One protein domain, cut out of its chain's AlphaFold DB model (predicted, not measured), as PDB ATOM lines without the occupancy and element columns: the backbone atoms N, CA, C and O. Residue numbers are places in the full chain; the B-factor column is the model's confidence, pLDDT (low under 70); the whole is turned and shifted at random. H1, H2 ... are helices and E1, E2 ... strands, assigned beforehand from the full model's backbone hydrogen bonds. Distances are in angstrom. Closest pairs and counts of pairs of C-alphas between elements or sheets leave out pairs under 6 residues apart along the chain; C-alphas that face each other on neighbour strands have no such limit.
ATOM      1  N   ARG A   2     128.703 207.030 208.824       56.72
ATOM      2  CA  ARG A   2     127.775 206.132 209.562       56.72
ATOM      3  C   ARG A   2     128.349 204.733 209.876       56.72
ATOM      4  O   ARG A   2     128.103 204.230 210.968       56.72
ATOM      5  N   ASP A   3     129.184 204.164 209.003       63.31
ATOM      6  CA  ASP A   3     129.731 202.800 209.185       63.31
ATOM      7  C   ASP A   3     130.692 202.645 210.373       63.31
ATOM      8  O   ASP A   3     130.708 201.606 211.033       63.31
ATOM      9  N   HIS A   4     131.448 203.691 210.722       70.19
ATOM     10  CA  HIS A   4     132.327 203.660 211.898       70.19
ATOM     11  C   HIS A   4     131.542 203.654 213.218       70.19
ATOM     12  O   HIS A   4     131.997 203.063 214.197       70.19
ATOM     13  N   GLY A   5     130.354 204.271 213.244       80.31
ATOM     14  CA  GLY A   5     129.471 204.265 214.412       80.31
ATOM     15  C   GLY A   5     128.859 202.888 214.665       80.31
ATOM     16  O   GLY A   5     128.910 202.394 215.790       80.31
ATOM     17  N   LEU A   6     128.359 202.235 213.610       87.75
ATOM     18  CA  LEU A   6     127.781 200.890 213.699       87.75
ATOM     19  C   LEU A   6     128.829 199.828 214.053       87.75
ATOM     20  O   LEU A   6     128.572 198.976 214.899       87.75
ATOM     21  N   SER A   7     130.035 199.917 213.485       87.50
ATOM     22  CA  SER A   7     131.144 199.017 213.830       87.50
ATOM     23  C   SER A   7     131.590 199.174 215.293       87.50
ATOM     24  O   SER A   7     131.770 198.184 216.008       87.50
ATOM     25  N   ARG A   8     131.683 200.416 215.796       89.62
ATOM     26  CA  ARG A   8     132.005 200.684 217.208       89.62
ATOM     27  C   ARG A   8     130.917 200.172 218.155       89.62
ATOM     28  O   ARG A   8     131.253 199.585 219.183       89.62
ATOM     29  N   LEU A   9     129.644 200.363 217.807       90.62
ATOM     30  CA  LEU A   9     128.514 199.825 218.568       90.62
ATOM     31  C   LEU A   9     128.565 198.293 218.611       90.62
ATOM     32  O   LEU A   9     128.523 197.721 219.695       90.62
ATOM     33  N   ALA A  10     128.758 197.635 217.465       92.25
ATOM     34  CA  ALA A  10     128.866 196.178 217.385       92.25
ATOM     35  C   ALA A  10     130.032 195.629 218.230       92.25
ATOM     36  O   ALA A  10     129.874 194.638 218.953       92.25
ATOM     37  N   SER A  11     131.190 196.299 218.199       93.69
ATOM     38  CA  SER A  11     132.343 195.949 219.039       93.69
ATOM     39  C   SER A  11     132.020 196.072 220.531       93.69
ATOM     40  O   SER A  11     132.304 195.152 221.299       93.69
ATOM     41  N   LEU A  12     131.374 197.167 220.948       93.31
ATOM     42  CA  LEU A  12     130.976 197.376 222.341       93.31
ATOM     43  C   LEU A  12     129.939 196.345 222.802       93.31
ATOM     44  O   LEU A  12     130.095 195.769 223.874       93.31
ATOM     45  N   THR A  13     128.927 196.056 221.982       92.69
ATOM     46  CA  THR A  13     127.924 195.022 222.272       92.69
ATOM     47  C   THR A  13     128.574 193.654 222.455       92.69
ATOM     48  O   THR A  13     128.200 192.914 223.361       92.69
ATOM     49  N   THR A  14     129.566 193.317 221.628       94.38
ATOM     50  CA  THR A  14     130.294 192.044 221.736       94.38
ATOM     51  C   THR A  14     131.068 191.959 223.048       94.38
ATOM     52  O   THR A  14     130.977 190.950 223.745       94.38
ATOM     53  N   LYS A  15     131.768 193.036 223.427       94.38
ATOM     54  CA  LYS A  15     132.482 193.116 224.709       94.38
ATOM     55  C   LYS A  15     131.532 192.976 225.895       94.38
ATOM     56  O   LYS A  15     131.774 192.153 226.766       94.38
ATOM     57  N   LEU A  16     130.418 193.708 225.894       92.50
ATOM     58  CA  LEU A  16     129.443 193.654 226.985       92.50
ATOM     59  C   LEU A  16     128.814 192.261 227.133       92.50
ATOM     60  O   LEU A  16     128.631 191.783 228.247       92.50
ATOM     61  N   LYS A  17     128.516 191.582 226.017       91.50
ATOM     62  CA  LYS A  17     128.041 190.190 226.042       91.50
ATOM     63  C   LYS A  17     129.077 189.242 226.652       91.50
ATOM     64  O   LYS A  17     128.696 188.355 227.410       91.50
ATOM     65  N   ALA A  18     130.360 189.428 226.337       93.56
ATOM     66  CA  ALA A  18     131.435 188.615 226.899       93.56
ATOM     67  C   ALA A  18     131.577 188.819 228.418       93.56
ATOM     68  O   ALA A  18     131.638 187.835 229.147       93.56
ATOM     69  N   GLU A  19     131.546 190.068 228.892       93.94
ATOM     70  CA  GLU A  19     131.606 190.385 230.330       93.94
ATOM     71  C   GLU A  19     130.397 189.830 231.095       93.94
ATOM     72  O   GLU A  19     130.552 189.240 232.161       93.94
ATOM     73  N   ARG A  20     129.187 189.940 230.529       90.50
ATOM     74  CA  ARG A  20     127.971 189.361 231.128       90.50
ATOM     75  C   ARG A  20     128.055 187.841 231.244       90.50
ATOM     76  O   ARG A  20     127.683 187.285 232.270       90.50
ATOM     77  N   ARG A  21     128.575 187.166 230.217       91.81
ATOM     78  CA  ARG A  21     128.792 185.717 230.279       91.81
ATOM     79  C   ARG A  21     129.805 185.354 231.366       91.81
ATOM     80  O   ARG A  21     129.547 184.443 232.139       91.81
ATOM     81  N   LEU A  22     130.911 186.093 231.457       94.50
ATOM     82  CA  LEU A  22     131.932 185.874 232.483       94.50
ATOM     83  C   LEU A  22     131.385 186.085 233.904       94.50
ATOM     84  O   LEU A  22     131.792 185.381 234.825       94.50
ATOM     85  N   LEU A  23     130.472 187.042 234.096       93.44
ATOM     86  CA  LEU A  23     129.789 187.250 235.373       93.44
ATOM     87  C   LEU A  23     128.987 186.008 235.785       93.44
ATOM     88  O   LEU A  23     129.165 185.516 236.896       93.44
ATOM     89  N   LEU A  24     128.164 185.474 234.878       92.50
ATOM     90  CA  LEU A  24     127.381 184.263 235.135       92.50
ATOM     91  C   LEU A  24     128.280 183.047 235.395       92.50
ATOM     92  O   LEU A  24     128.061 182.338 236.365       92.50
ATOM     93  N   GLU A  25     129.350 182.861 234.618       94.94
ATOM     94  CA  GLU A  25     130.322 181.777 234.845       94.94
ATOM     95  C   GLU A  25     130.966 181.855 236.243       94.94
ATOM     96  O   GLU A  25     131.213 180.830 236.882       94.94
ATOM     97  N   LYS A  26     131.235 183.068 236.743       95.19
ATOM     98  CA  LYS A  26     131.765 183.272 238.100       95.19
ATOM     99  C   LYS A  26     130.728 182.986 239.182       95.19
ATOM    100  O   LYS A  26     131.105 182.456 240.224       95.19
ATOM    101  N   LEU A  27     129.460 183.319 238.946       93.38
ATOM    102  CA  LEU A  27     128.365 183.001 239.865       93.38
ATOM    103  C   LEU A  27     128.088 181.496 239.901       93.38
ATOM    104  O   LEU A  27     127.956 180.942 240.985       93.38
ATOM    105  N   ASP A  28     128.130 180.814 238.757       93.88
ATOM    106  CA  ASP A  28     128.040 179.352 238.690       93.88
ATOM    107  C   ASP A  28     129.204 178.694 239.453       93.88
ATOM    108  O   ASP A  28     129.032 177.698 240.153       93.88
ATOM    109  N   ALA A  29     130.418 179.243 239.339       95.62
ATOM    110  CA  ALA A  29     131.567 178.762 240.106       95.62
ATOM    111  C   ALA A  29     131.421 179.033 241.612       95.62
ATOM    112  O   ALA A  29     131.891 178.238 242.424       95.62
ATOM    113  N   PHE A  30     130.790 180.145 241.989       94.88
ATOM    114  CA  PHE A  30     130.467 180.457 243.378       94.88
ATOM    115  C   PHE A  30     129.417 179.491 243.941       94.88
ATOM    116  O   PHE A  30     129.650 178.916 244.998       94.88
ATOM    117  N   GLU A  31     128.332 179.227 243.209       94.44
ATOM    118  CA  GLU A  31     127.320 178.227 243.574       94.44
ATOM    119  C   GLU A  31     127.952 176.850 243.790       94.44
ATOM    120  O   GLU A  31     127.734 176.228 244.825       94.44
ATOM    121  N   LYS A  32     128.800 176.395 242.861       94.44
ATOM    122  CA  LYS A  32     129.502 175.111 243.005       94.44
ATOM    123  C   LYS A  32     130.330 175.045 244.279       94.44
ATOM    124  O   LYS A  32     130.292 174.031 244.964       94.44
ATOM    125  N   LYS A  33     131.036 176.125 244.624       94.81
ATOM    126  CA  LYS A  33     131.785 176.193 245.885       94.81
ATOM    127  C   LYS A  33     130.869 176.108 247.098       94.81
ATOM    128  O   LYS A  33     131.231 175.430 248.046       94.81
ATOM    129  N   LEU A  34     129.702 176.757 247.073       93.19
ATOM    130  CA  LEU A  34     128.721 176.623 248.154       93.19
ATOM    131  C   LEU A  34     128.263 175.168 248.296       93.19
ATOM    132  O   LEU A  34     128.324 174.624 249.392       93.19
ATOM    133  N   VAL A  35     127.888 174.513 247.197       92.88
ATOM    134  CA  VAL A  35     127.472 173.100 247.205       92.88
ATOM    135  C   VAL A  35     128.590 172.192 247.731       92.88
ATOM    136  O   VAL A  35     128.355 171.366 248.608       92.88
ATOM    137  N   GLU A  36     129.820 172.369 247.245       92.56
ATOM    138  CA  GLU A  36     130.990 171.603 247.694       92.56
ATOM    139  C   GLU A  36     131.299 171.828 249.180       92.56
ATOM    140  O   GLU A  36     131.625 170.876 249.888       92.56
ATOM    141  N   SER A  37     131.177 173.066 249.668       90.50
ATOM    142  CA  SER A  37     131.392 173.409 251.077       90.50
ATOM    143  C   SER A  37     130.329 172.827 252.007       90.50
ATOM    144  O   SER A  37     130.646 172.500 253.146       90.50
ATOM    145  N   MET A  38     129.087 172.704 251.539       86.56
ATOM    146  CA  MET A  38     127.961 172.217 252.343       86.56
ATOM    147  C   MET A  38     127.871 170.689 252.379       86.56
ATOM    148  O   MET A  38     127.330 170.126 253.331       86.56
ATOM    149  N   GLY A  39     128.411 170.006 251.365       83.81
ATOM    150  CA  GLY A  39     128.372 168.550 251.279       83.81
ATOM    151  C   GLY A  39     126.941 168.012 251.375       83.81
ATOM    152  O   GLY A  39     126.038 168.495 250.698       83.81
ATOM    153  N   GLU A  40     126.733 167.010 252.228       81.50
ATOM    154  CA  GLU A  40     125.424 166.370 252.429       81.50
ATOM    155  C   GLU A  40     124.514 167.110 253.425       81.50
ATOM    156  O   GLU A  40     123.349 166.745 253.552       81.50
ATOM    157  N   LEU A  41     125.017 168.136 254.123       78.62
ATOM    158  CA  LEU A  41     124.251 168.823 255.172       78.62
ATOM    159  C   LEU A  41     123.087 169.636 254.598       78.62
ATOM    160  O   LEU A  41     122.035 169.698 255.220       78.62
ATOM    161  N   GLY A  42     123.260 170.223 253.407       75.12
ATOM    162  CA  GLY A  42     122.214 170.983 252.716       75.12
ATOM    163  C   GLY A  42     121.672 172.153 253.545       75.12
ATOM    164  O   GLY A  42     120.593 172.066 254.117       75.12
ATOM    165  N   CYS A  43     122.392 173.276 253.586       84.56
ATOM    166  CA  CYS A  43     121.966 174.460 254.338       84.56
ATOM    167  C   CYS A  43     121.151 175.432 253.473       84.56
ATOM    168  O   CYS A  43     121.506 175.706 252.323       84.56
ATOM    169  N   TYR A  44     120.089 175.995 254.049       92.56
ATOM    170  CA  TYR A  44     119.335 177.095 253.457       92.56
ATOM    171  C   TYR A  44     119.888 178.442 253.934       92.56
ATOM    172  O   TYR A  44     120.087 178.651 255.130       92.56
ATOM    173  N   GLY A  45     120.067 179.390 253.015       95.25
ATOM    174  CA  GLY A  45     120.475 180.746 253.376       95.25
ATOM    175  C   GLY A  45     120.040 181.802 252.375       95.25
ATOM    176  O   GLY A  45     119.739 181.510 251.216       95.25
ATOM    177  N   THR A  46     120.001 183.051 252.828       97.50
ATOM    178  CA  THR A  46     119.556 184.200 252.035       97.50
ATOM    179  C   THR A  46     120.511 185.377 252.168       97.50
ATOM    180  O   THR A  46     120.982 185.665 253.266       97.50
ATOM    181  N   SER A  47     120.757 186.097 251.075       98.06
ATOM    182  CA  SER A  47     121.452 187.384 251.124       98.06
ATOM    183  C   SER A  47     120.540 188.499 251.635       98.06
ATOM    184  O   SER A  47     119.316 188.367 251.665       98.06
ATOM    185  N   ASN A  48     121.136 189.658 251.909       97.44
ATOM    186  CA  ASN A  48     120.397 190.907 252.041       97.44
ATOM    187  C   ASN A  48     119.637 191.242 250.746       97.44
ATOM    188  O   ASN A  48     120.102 190.947 249.639       97.44
ATOM    189  N   SER A  49     118.483 191.892 250.901       96.31
ATOM    190  CA  SER A  49     117.674 192.410 249.799       96.31
ATOM    191  C   SER A  49     118.262 193.685 249.211       96.31
ATOM    192  O   SER A  49     118.650 194.596 249.944       96.31
ATOM    193  N   VAL A  50     118.242 193.784 247.886       96.88
ATOM    194  CA  VAL A  50     118.609 194.987 247.138       96.88
ATOM    195  C   VAL A  50     117.448 195.430 246.253       96.88
ATOM    196  O   VAL A  50     116.774 194.599 245.650       96.88
ATOM    197  N   MET A  51     117.213 196.738 246.150       96.12
ATOM    198  CA  MET A  51     116.243 197.283 245.200       96.12
ATOM    199  C   MET A  51     116.809 197.163 243.784       96.12
ATOM    200  O   MET A  51     117.868 197.716 243.483       96.12
ATOM    201  N   VAL A  52     116.111 196.430 242.919       95.62
ATOM    202  CA  VAL A  52     116.556 196.129 241.551       95.62
ATOM    203  C   VAL A  52     115.772 196.882 240.481       95.62
ATOM    204  O   VAL A  52     116.257 197.037 239.359       95.62
ATOM    205  N   GLU A  53     114.577 197.365 240.812       94.44
ATOM    206  CA  GLU A  53     113.748 198.151 239.905       94.44
ATOM    207  C   GLU A  53     112.822 199.091 240.681       94.44
ATOM    208  O   GLU A  53     112.363 198.773 241.779       94.44
ATOM    209  N   SER A  54     112.538 200.248 240.089       92.94
ATOM    210  CA  SER A  54     111.427 201.112 240.470       92.94
ATOM    211  C   SER A  54     110.656 201.496 239.216       92.94
ATOM    212  O   SER A  54     111.235 201.661 238.138       92.94
ATOM    213  N   TRP A  55     109.341 201.603 239.341       90.81
ATOM    214  CA  TRP A  55     108.458 201.903 238.224       90.81
ATOM    215  C   TRP A  55     107.338 202.844 238.652       90.81
ATOM    216  O   TRP A  55     107.013 202.961 239.833       90.81
ATOM    217  N   PHE A  56     106.776 203.548 237.672       91.69
ATOM    218  CA  PHE A  56     105.679 204.488 237.864       91.69
ATOM    219  C   PHE A  56     104.743 204.444 236.655       91.69
ATOM    220  O   PHE A  56     105.185 204.637 235.519       91.69
ATOM    221  N   TYR A  57     103.460 204.192 236.903       85.75
ATOM    222  CA  TYR A  57     102.392 204.226 235.910       85.75
ATOM    223  C   TYR A  57     101.622 205.543 236.032       85.75
ATOM    224  O   TYR A  57     100.780 205.703 236.915       85.75
ATOM    225  N   GLU A  58     101.894 206.469 235.109       86.62
ATOM    226  CA  GLU A  58     101.288 207.809 235.082       86.62
ATOM    227  C   GLU A  58      99.757 207.764 234.921       86.62
ATOM    228  O   GLU A  58      99.050 208.566 235.520       86.62
ATOM    229  N   GLU A  59      99.228 206.790 234.173       85.56
ATOM    230  CA  GLU A  59      97.782 206.651 233.930       85.56
ATOM    231  C   GLU A  59      96.978 206.334 235.198       85.56
ATOM    232  O   GLU A  59      95.810 206.709 235.309       85.56
ATOM    233  N   THR A  60      97.596 205.633 236.148       82.19
ATOM    234  CA  THR A  60      96.954 205.196 237.393       82.19
ATOM    235  C   THR A  60      97.492 205.917 238.625       82.19
ATOM    236  O   THR A  60      97.013 205.635 239.719       82.19
ATOM    237  N   ASP A  61      98.477 206.808 238.453       86.62
ATOM    238  CA  ASP A  61      99.249 207.448 239.526       86.62
ATOM    239  C   ASP A  61      99.770 206.430 240.557       86.62
ATOM    240  O   ASP A  61      99.600 206.582 241.765       86.62
ATOM    241  N   ARG A  62     100.343 205.322 240.062       84.69
ATOM    242  CA  ARG A  62     100.866 204.237 240.907       84.69
ATOM    243  C   ARG A  62     102.361 204.093 240.742       84.69
ATOM    244  O   ARG A  62     102.837 203.978 239.612       84.69
ATOM    245  N   ALA A  63     103.085 204.034 241.851       89.38
ATOM    246  CA  ALA A  63     104.484 203.653 241.861       89.38
ATOM    247  C   ALA A  63     104.664 202.266 242.473       89.38
ATOM    248  O   ALA A  63     103.813 201.759 243.205       89.38
ATOM    249  N   GLY A  64     105.807 201.666 242.180       91.75
ATOM    250  CA  GLY A  64     106.209 200.432 242.814       91.75
ATOM    251  C   GLY A  64     107.708 200.218 242.772       91.75
ATOM    252  O   GLY A  64     108.454 200.896 242.057       91.75
ATOM    253  N   THR A  65     108.158 199.268 243.580       93.88
ATOM    254  CA  THR A  65     109.555 198.841 243.625       93.88
ATOM    255  C   THR A  65     109.640 197.327 243.571       93.88
ATOM    256  O   THR A  65     108.726 196.617 243.984       93.88
ATOM    257  N   THR A  66     110.746 196.822 243.045       95.19
ATOM    258  CA  THR A  66     111.091 195.406 243.104       95.19
ATOM    259  C   THR A  66     112.389 195.274 243.870       95.19
ATOM    260  O   THR A  66     113.417 195.823 243.463       95.19
ATOM    261  N   ASN A  67     112.339 194.532 244.968       96.31
ATOM    262  CA  ASN A  67     113.512 194.092 245.699       96.31
ATOM    263  C   ASN A  67     113.858 192.668 245.270       96.31
ATOM    264  O   ASN A  67     112.973 191.882 244.942       96.31
ATOM    265  N   ALA A  68     115.141 192.331 245.272       97.44
ATOM    266  CA  ALA A  68     115.612 190.984 245.001       97.44
ATOM    267  C   ALA A  68     116.726 190.587 245.966       97.44
ATOM    268  O   ALA A  68     117.481 191.435 246.442       97.44
ATOM    269  N   TRP A  69     116.852 189.295 246.232       97.94
ATOM    270  CA  TRP A  69     117.961 188.720 246.991       97.94
ATOM    271  C   TRP A  69     118.299 187.332 246.465       97.94
ATOM    272  O   TRP A  69     117.509 186.678 245.774       97.94
ATOM    273  N   LEU A  70     119.507 186.892 246.790       97.94
ATOM    274  CA  LEU A  70     119.964 185.546 246.516       97.94
ATOM    275  C   LEU A  70     119.472 184.603 247.606       97.94
ATOM    276  O   LEU A  70     119.505 184.926 248.792       97.94
ATOM    277  N   VAL A  71     119.062 183.413 247.192       96.88
ATOM    278  CA  VAL A  71     118.703 182.313 248.080       96.88
ATOM    279  C   VAL A  71     119.503 181.096 247.662       96.88
ATOM    280  O   VAL A  71     119.482 180.714 246.495       96.88
ATOM    281  N   PHE A  72     120.203 180.489 248.610       95.31
ATOM    282  CA  PHE A  72     120.791 179.173 248.438       95.31
ATOM    283  C   PHE A  72     119.864 178.151 249.096       95.31
ATOM    284  O   PHE A  72     119.603 178.238 250.294       95.31
ATOM    285  N   ASP A  73     119.325 177.218 248.311       90.81
ATOM    286  CA  ASP A  73     118.325 176.241 248.772       90.81
ATOM    287  C   ASP A  73     118.934 174.926 249.294       90.81
ATOM    288  O   ASP A  73     118.222 173.940 249.470       90.81
ATOM    289  N   GLY A  74     120.251 174.903 249.507       89.50
ATOM    290  CA  GLY A  74     121.023 173.702 249.822       89.50
ATOM    291  C   GLY A  74     121.591 172.998 248.589       89.50
ATOM    292  O   GLY A  74     122.498 172.182 248.726       89.50
ATOM    293  N   SER A  75     121.112 173.325 247.383       90.56
ATOM    294  CA  SER A  75     121.553 172.686 246.136       90.56
ATOM    295  C   SER A  75     121.953 173.663 245.035       90.56
ATOM    296  O   SER A  75     122.773 173.325 244.182       90.56
ATOM    297  N   ARG A  76     121.378 174.866 245.029       92.12
ATOM    298  CA  ARG A  76     121.589 175.872 243.987       92.12
ATOM    299  C   ARG A  76     121.282 177.276 244.485       92.12
ATOM    300  O   ARG A  76     120.582 177.469 245.479       92.12
ATOM    301  N   LEU A  77     121.770 178.253 243.735       94.56
ATOM    302  CA  LEU A  77     121.544 179.670 243.942       94.56
ATOM    303  C   LEU A  77     120.392 180.145 243.046       94.56
ATOM    304  O   LEU A  77     120.436 180.060 241.818       94.56
ATOM    305  N   ILE A  78     119.345 180.676 243.666       95.81
ATOM    306  CA  ILE A  78     118.177 181.248 242.990       95.81
ATOM    307  C   ILE A  78     118.006 182.711 243.391       95.81
ATOM    308  O   ILE A  78     118.533 183.167 244.405       95.81
ATOM    309  N   VAL A  79     117.259 183.454 242.583       97.38
ATOM    310  CA  VAL A  79     116.863 184.828 242.886       97.38
ATOM    311  C   VAL A  79     115.420 184.801 243.350       97.38
ATOM    312  O   VAL A  79     114.561 184.276 242.642       97.38
ATOM    313  N   ARG A  80     115.143 185.385 244.511       97.12
ATOM    314  CA  ARG A  80     113.775 185.721 244.903       97.12
ATOM    315  C   ARG A  80     113.548 187.206 244.738       97.12
ATOM    316  O   ARG A  80     114.466 187.995 244.960       97.12
ATOM    317  N   THR A  81     112.334 187.559 244.343       96.69
ATOM    318  CA  THR A  81     111.905 188.947 244.211       96.69
ATOM    319  C   THR A  81     110.664 189.208 245.029       96.69
ATOM    320  O   THR A  81     109.822 188.327 245.188       96.69
ATOM    321  N   GLU A  82     110.552 190.445 245.481       95.06
ATOM    322  CA  GLU A  82     109.402 190.983 246.185       95.06
ATOM    323  C   GLU A  82     109.019 192.302 245.520       95.06
ATOM    324  O   GLU A  82     109.844 193.218 245.419       95.06
ATOM    325  N   GLN A  83     107.793 192.380 245.012       91.81
ATOM    326  CA  GLN A  83     107.271 193.572 244.357       91.81
ATOM    327  C   GLN A  83     106.287 194.287 245.272       91.81
ATOM    328  O   GLN A  83     105.323 193.696 245.745       91.81
ATOM    329  N   TYR A  84     106.528 195.577 245.478       88.62
ATOM    330  CA  TYR A  84     105.647 196.473 246.210       88.62
ATOM    331  C   TYR A  84     104.994 197.439 245.233       88.62
ATOM    332  O   TYR A  84     105.701 198.088 244.463       88.62
ATOM    333  N   GLU A  85     103.674 197.568 245.300       87.75
ATOM    334  CA  GLU A  85     102.886 198.536 244.534       87.75
ATOM    335  C   GLU A  85     102.073 199.418 245.489       87.75
ATOM    336  O   GLU A  85     101.457 198.936 246.443       87.75
ATOM    337  N   ASP A  86     102.044 200.721 245.215       81.38
ATOM    338  CA  ASP A  86     101.247 201.675 245.976       81.38
ATOM    339  C   ASP A  86      99.758 201.298 245.954       81.38
ATOM    340  O   ASP A  86      99.126 201.150 244.904       81.38
ATOM    341  N   GLY A  87      99.171 201.177 247.147       76.25
ATOM    342  CA  GLY A  87      97.761 200.824 247.318       76.25
ATOM    343  C   GLY A  87      97.465 199.322 247.306       76.25
ATOM    344  O   GLY A  87      96.294 198.960 247.438       76.25
ATOM    345  N   TRP A  88      98.483 198.459 247.211       75.75
ATOM    346  CA  TRP A  88      98.351 197.015 247.417       75.75
ATOM    347  C   TRP A  88      98.784 196.593 248.830       75.75
ATOM    348  O   TRP A  88      99.828 197.034 249.309       75.75
ATOM    349  N   PRO A  89      97.989 195.758 249.529       72.50
ATOM    350  CA  PRO A  89      98.289 195.361 250.905       72.50
ATOM    351  C   PRO A  89      99.364 194.273 251.017       72.50
ATOM    352  O   PRO A  89      99.980 194.161 252.073       72.50
ATOM    353  N   GLU A  90      99.577 193.474 249.969       81.81
ATOM    354  CA  GLU A  90     100.506 192.341 249.986       81.81
ATOM    355  C   GLU A  90     101.481 192.426 248.807       81.81
ATOM    356  O   GLU A  90     101.049 192.748 247.697       81.81
ATOM    357  N   PRO A  91     102.780 192.165 249.036       84.12
ATOM    358  CA  PRO A  91     103.757 192.136 247.966       84.12
ATOM    359  C   PRO A  91     103.656 190.850 247.141       84.12
ATOM    360  O   PRO A  91     103.389 189.772 247.680       84.12
ATOM    361  N   ASP A  92     103.943 190.958 245.845       87.69
ATOM    362  CA  ASP A  92     104.029 189.808 244.947       87.69
ATOM    363  C   ASP A  92     105.421 189.170 245.024       87.69
ATOM    364  O   ASP A  92     106.449 189.844 244.885       87.69
ATOM    365  N   TRP A  93     105.451 187.850 245.218       92.62
ATOM    366  CA  TRP A  93     106.681 187.069 245.345       92.62
ATOM    367  C   TRP A  93     106.900 186.205 244.114       92.62
ATOM    368  O   TRP A  93     105.991 185.502 243.674       92.62
ATOM    369  N   ASP A  94     108.132 186.185 243.617       94.50
ATOM    370  CA  ASP A  94     108.512 185.299 242.519       94.50
ATOM    371  C   ASP A  94     109.917 184.719 242.734       94.50
ATOM    372  O   ASP A  94     110.704 185.181 243.568       94.50
ATOM    373  N   THR A  95     110.207 183.633 242.027       95.00
ATOM    374  CA  THR A  95     111.473 182.910 242.076       95.00
ATOM    375  C   THR A  95     112.000 182.689 240.669       95.00
ATOM    376  O   THR A  95     111.339 182.110 239.809       95.00
ATOM    377  N   HIS A  96     113.252 183.071 240.458       95.00
ATOM    378  CA  HIS A  96     113.905 183.017 239.162       95.00
ATOM    379  C   HIS A  96     115.266 182.336 239.254       95.00
ATOM    380  O   HIS A  96     115.955 182.390 240.276       95.00
ATOM    381  N   PHE A  97     115.707 181.757 238.142       93.19
ATOM    382  CA  PHE A  97     117.122 181.453 237.984       93.19
ATOM    383  C   PHE A  97     117.904 182.736 237.716       93.19
ATOM    384  O   PHE A  97     117.442 183.640 237.019       93.19
ATOM    385  N   LEU A  98     119.144 182.779 238.195       89.44
ATOM    386  CA  LEU A  98     120.029 183.933 238.036       89.44
ATOM    387  C   LEU A  98     120.278 184.310 236.563       89.44
ATOM    388  O   LEU A  98     120.404 185.483 236.219       89.44
ATOM    389  N   LYS A  99     120.290 183.319 235.668       89.88
ATOM    390  CA  LYS A  99     120.418 183.521 234.214       89.88
ATOM    391  C   LYS A  99     119.173 184.132 233.553       89.88
ATOM    392  O   LYS A  99     119.303 184.692 232.467       89.88
ATOM    393  N   ASP A 100     118.006 184.011 234.186       93.38
ATOM    394  CA  ASP A 100     116.712 184.386 233.604       93.38
ATOM    395  C   ASP A 100     116.280 185.806 234.017       93.38
ATOM    396  O   ASP A 100     115.402 186.393 233.386       93.38
ATOM    397  N   VAL A 101     116.920 186.391 235.037       93.62
ATOM    398  CA  VAL A 101     116.669 187.780 235.452       93.62
ATOM    399  C   VAL A 101     117.374 188.807 234.558       93.62
ATOM    400  O   VAL A 101     118.319 188.494 233.827       93.62
ATOM    401  N   LYS A 102     116.931 190.071 234.637       93.81
ATOM    402  CA  LYS A 102     117.511 191.191 233.879       93.81
ATOM    403  C   LYS A 102     119.024 191.315 234.153       93.81
ATOM    404  O   LYS A 102     119.443 191.205 235.307       93.81
ATOM    405  N   PRO A 103     119.867 191.596 233.142       91.88
ATOM    406  CA  PRO A 103     121.313 191.724 233.338       91.88
ATOM    407  C   PRO A 103     121.721 192.773 234.379       91.88
ATOM    408  O   PRO A 103     122.745 192.632 235.038       91.88
ATOM    409  N   GLU A 104     120.933 193.831 234.528       93.44
ATOM    410  CA  GLU A 104     121.151 194.884 235.518       93.44
ATOM    411  C   GLU A 104     120.966 194.338 236.943       93.44
ATOM    412  O   GLU A 104     121.754 194.652 237.834       93.44
ATOM    413  N   TRP A 105     119.997 193.437 237.136       95.56
ATOM    414  CA  TRP A 105     119.769 192.747 238.407       95.56
ATOM    415  C   TRP A 105     120.911 191.789 238.722       95.56
ATOM    416  O   TRP A 105     121.377 191.757 239.856       95.56
ATOM    417  N   GLN A 106     121.414 191.059 237.717       94.31
ATOM    418  CA  GLN A 106     122.568 190.165 237.881       94.31
ATOM    419  C   GLN A 106     123.772 190.924 238.443       94.31
ATOM    420  O   GLN A 106     124.425 190.442 239.363       94.31
ATOM    421  N   VAL A 107     124.053 192.127 237.928       94.19
ATOM    422  CA  VAL A 107     125.162 192.964 238.412       94.19
ATOM    423  C   VAL A 107     124.955 193.388 239.867       94.19
ATOM    424  O   VAL A 107     125.893 193.288 240.653       94.19
ATOM    425  N   LEU A 108     123.747 193.828 240.233       96.06
ATOM    426  CA  LEU A 108     123.429 194.247 241.604       96.06
ATOM    427  C   LEU A 108     123.517 193.083 242.598       96.06
ATOM    428  O   LEU A 108     124.152 193.212 243.641       96.06
ATOM    429  N   LEU A 109     122.948 191.930 242.248       96.31
ATOM    430  CA  LEU A 109     122.959 190.723 243.080       96.31
ATOM    431  C   LEU A 109     124.353 190.090 243.197       96.31
ATOM    432  O   LEU A 109     124.626 189.368 244.147       96.31
ATOM    433  N   SER A 110     125.252 190.392 242.258       95.38
ATOM    434  CA  SER A 110     126.653 189.958 242.307       95.38
ATOM    435  C   SER A 110     127.559 190.912 243.087       95.38
ATOM    436  O   SER A 110     128.779 190.726 243.093       95.38
ATOM    437  N   ALA A 111     127.013 191.972 243.689       95.44
ATOM    438  CA  ALA A 111     127.820 192.906 244.456       95.44
ATOM    439  C   ALA A 111     128.439 192.200 245.680       95.44
ATOM    440  O   ALA A 111     127.756 191.402 246.325       95.44
ATOM    441  N   PRO A 112     129.701 192.509 246.050       96.44
ATOM    442  CA  PRO A 112     130.402 191.807 247.128       96.44
ATOM    443  C   PRO A 112     129.612 191.724 248.436       96.44
ATOM    444  O   PRO A 112     129.464 190.641 248.980       96.44
ATOM    445  N   HIS A 113     128.999 192.830 248.866       96.62
ATOM    446  CA  HIS A 113     128.202 192.874 250.096       96.62
ATOM    447  C   HIS A 113     126.973 191.944 250.078       96.62
ATOM    448  O   HIS A 113     126.551 191.474 251.130       96.62
ATOM    449  N   VAL A 114     126.390 191.664 248.904       97.56
ATOM    450  CA  VAL A 114     125.266 190.724 248.766       97.56
ATOM    451  C   VAL A 114     125.779 189.297 248.939       97.56
ATOM    452  O   VAL A 114     125.237 188.542 249.745       97.56
ATOM    453  N   LEU A 115     126.863 188.945 248.245       97.44
ATOM    454  CA  LEU A 115     127.477 187.618 248.338       97.44
ATOM    455  C   LEU A 115     128.024 187.334 249.743       97.44
ATOM    456  O   LEU A 115     127.810 186.247 250.267       97.44
ATOM    457  N   GLU A 116     128.678 188.313 250.370       97.62
ATOM    458  CA  GLU A 116     129.167 188.223 251.750       97.62
ATOM    459  C   GLU A 116     128.007 188.020 252.729       97.62
ATOM    460  O   GLU A 116     128.045 187.084 253.519       97.62
ATOM    461  N   SER A 117     126.914 188.786 252.599       98.12
ATOM    462  CA  SER A 117     125.744 188.606 253.473       98.12
ATOM    463  C   SER A 117     125.093 187.223 253.355       98.12
ATOM    464  O   SER A 117     124.584 186.703 254.344       98.12
ATOM    465  N   LEU A 118     125.133 186.604 252.169       97.75
ATOM    466  CA  LEU A 118     124.667 185.229 251.986       97.75
ATOM    467  C   LEU A 118     125.560 184.239 252.738       97.75
ATOM    468  O   LEU A 118     125.049 183.330 253.386       97.75
ATOM    469  N   ILE A 119     126.883 184.406 252.648       96.62
ATOM    470  CA  ILE A 119     127.849 183.548 253.345       96.62
ATOM    471  C   ILE A 119     127.673 183.681 254.858       96.62
ATOM    472  O   ILE A 119     127.593 182.665 255.545       96.62
TER     473      ILE A 119
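What this domain is: This is residues 2 to 119 of the 252 residues of an uncharacterized protein of Pseudomonas baetica (UniProt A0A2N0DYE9). Look first for a strongly twisted sheet of four strands, E1 to E4, with the short helix H2 over it and a very long helix, H1, running like a bar past the sheet and H2. Residues 2 to 19 of H1 stick out free, and after its other end a long link folds back to the sheet; the small helix H3 grazes the sheet. The printed part has 118 residues with three named helices and four named strands, in the order H1 E1 E2 E3 E4 H2 H3, and its class is mixed, helices and strands. The sheet runs E1 E2 E3 E4, antiparallel throughout, as a meander, each strand the antiparallel neighbour of the one before. The whole is loose, with a radius of gyration of the C-alphas of 17.7 A, and flat, spanning 59 by 41 by 21 A.

Where its parts are: Find C-alpha 50 at (118.609, 194.987, 247.138), where E1 begins; it runs 21.8 A over residues 50 to 57. E2, residues 62 to 72, is the longest strand at 32.9 A, E3 takes residues 77 to 85 over 26.5 A, and E4 takes residues 92 to 97 over 17.0 A. Go back to C-alpha 2 at (127.775, 206.132, 209.562) for H1, residues 2 to 38, 54.6 A long. H2 is residues 103 to 109, 9.9 A, and H3 is residues 112 to 119, 10.6 A, ending at C-alpha 119, (127.849, 183.548, 253.345).

How they stand to each other: In the hairpin E1 and E2, look for N 55 and O 64, 2.9 A apart. In the hairpin E2 and E3, N 71 and O 78 are 2.8 A apart, and in the hairpin E3 and E4, N 96 and O 79 are 2.8 A apart, each within hydrogen-bond range. E1 and E4 are the edge strands. H2 is on the sheet at a height of 7.9 A over the sheet, only just over E2, on which 3 of its 7 C-alphas fall. It runs slantwise to the strands, at 56 degrees to E2 on the local plane; its closest C-alphas to E1 are those of Trp 105 and Val 52, 5.6 A. H1 is close to H2 but not clearly touching, the closest C-alphas being those of Arg 20 and Pro 103, 7.4 A. H1 only grazes the sheet with residues 27 to 35, and H3 only grazes it with residues 114 to 119; H1 and H3 are apart. In H1, H2 and H3 every O i to N i+4 pair is within hydrogen-bond range.

The domain as a whole: The C-alphas of Arg 2 and Leu 41 are the two farthest apart, 59.0 A. The printed part has no cut. The link from H1 to E1, 11 residues, is long; in it, residues 45 to 46 pair antiparallel with residues 71 to 72 of E2. Mean pLDDT of the printed part is 91.2, and residues 2 to 3 are under 70.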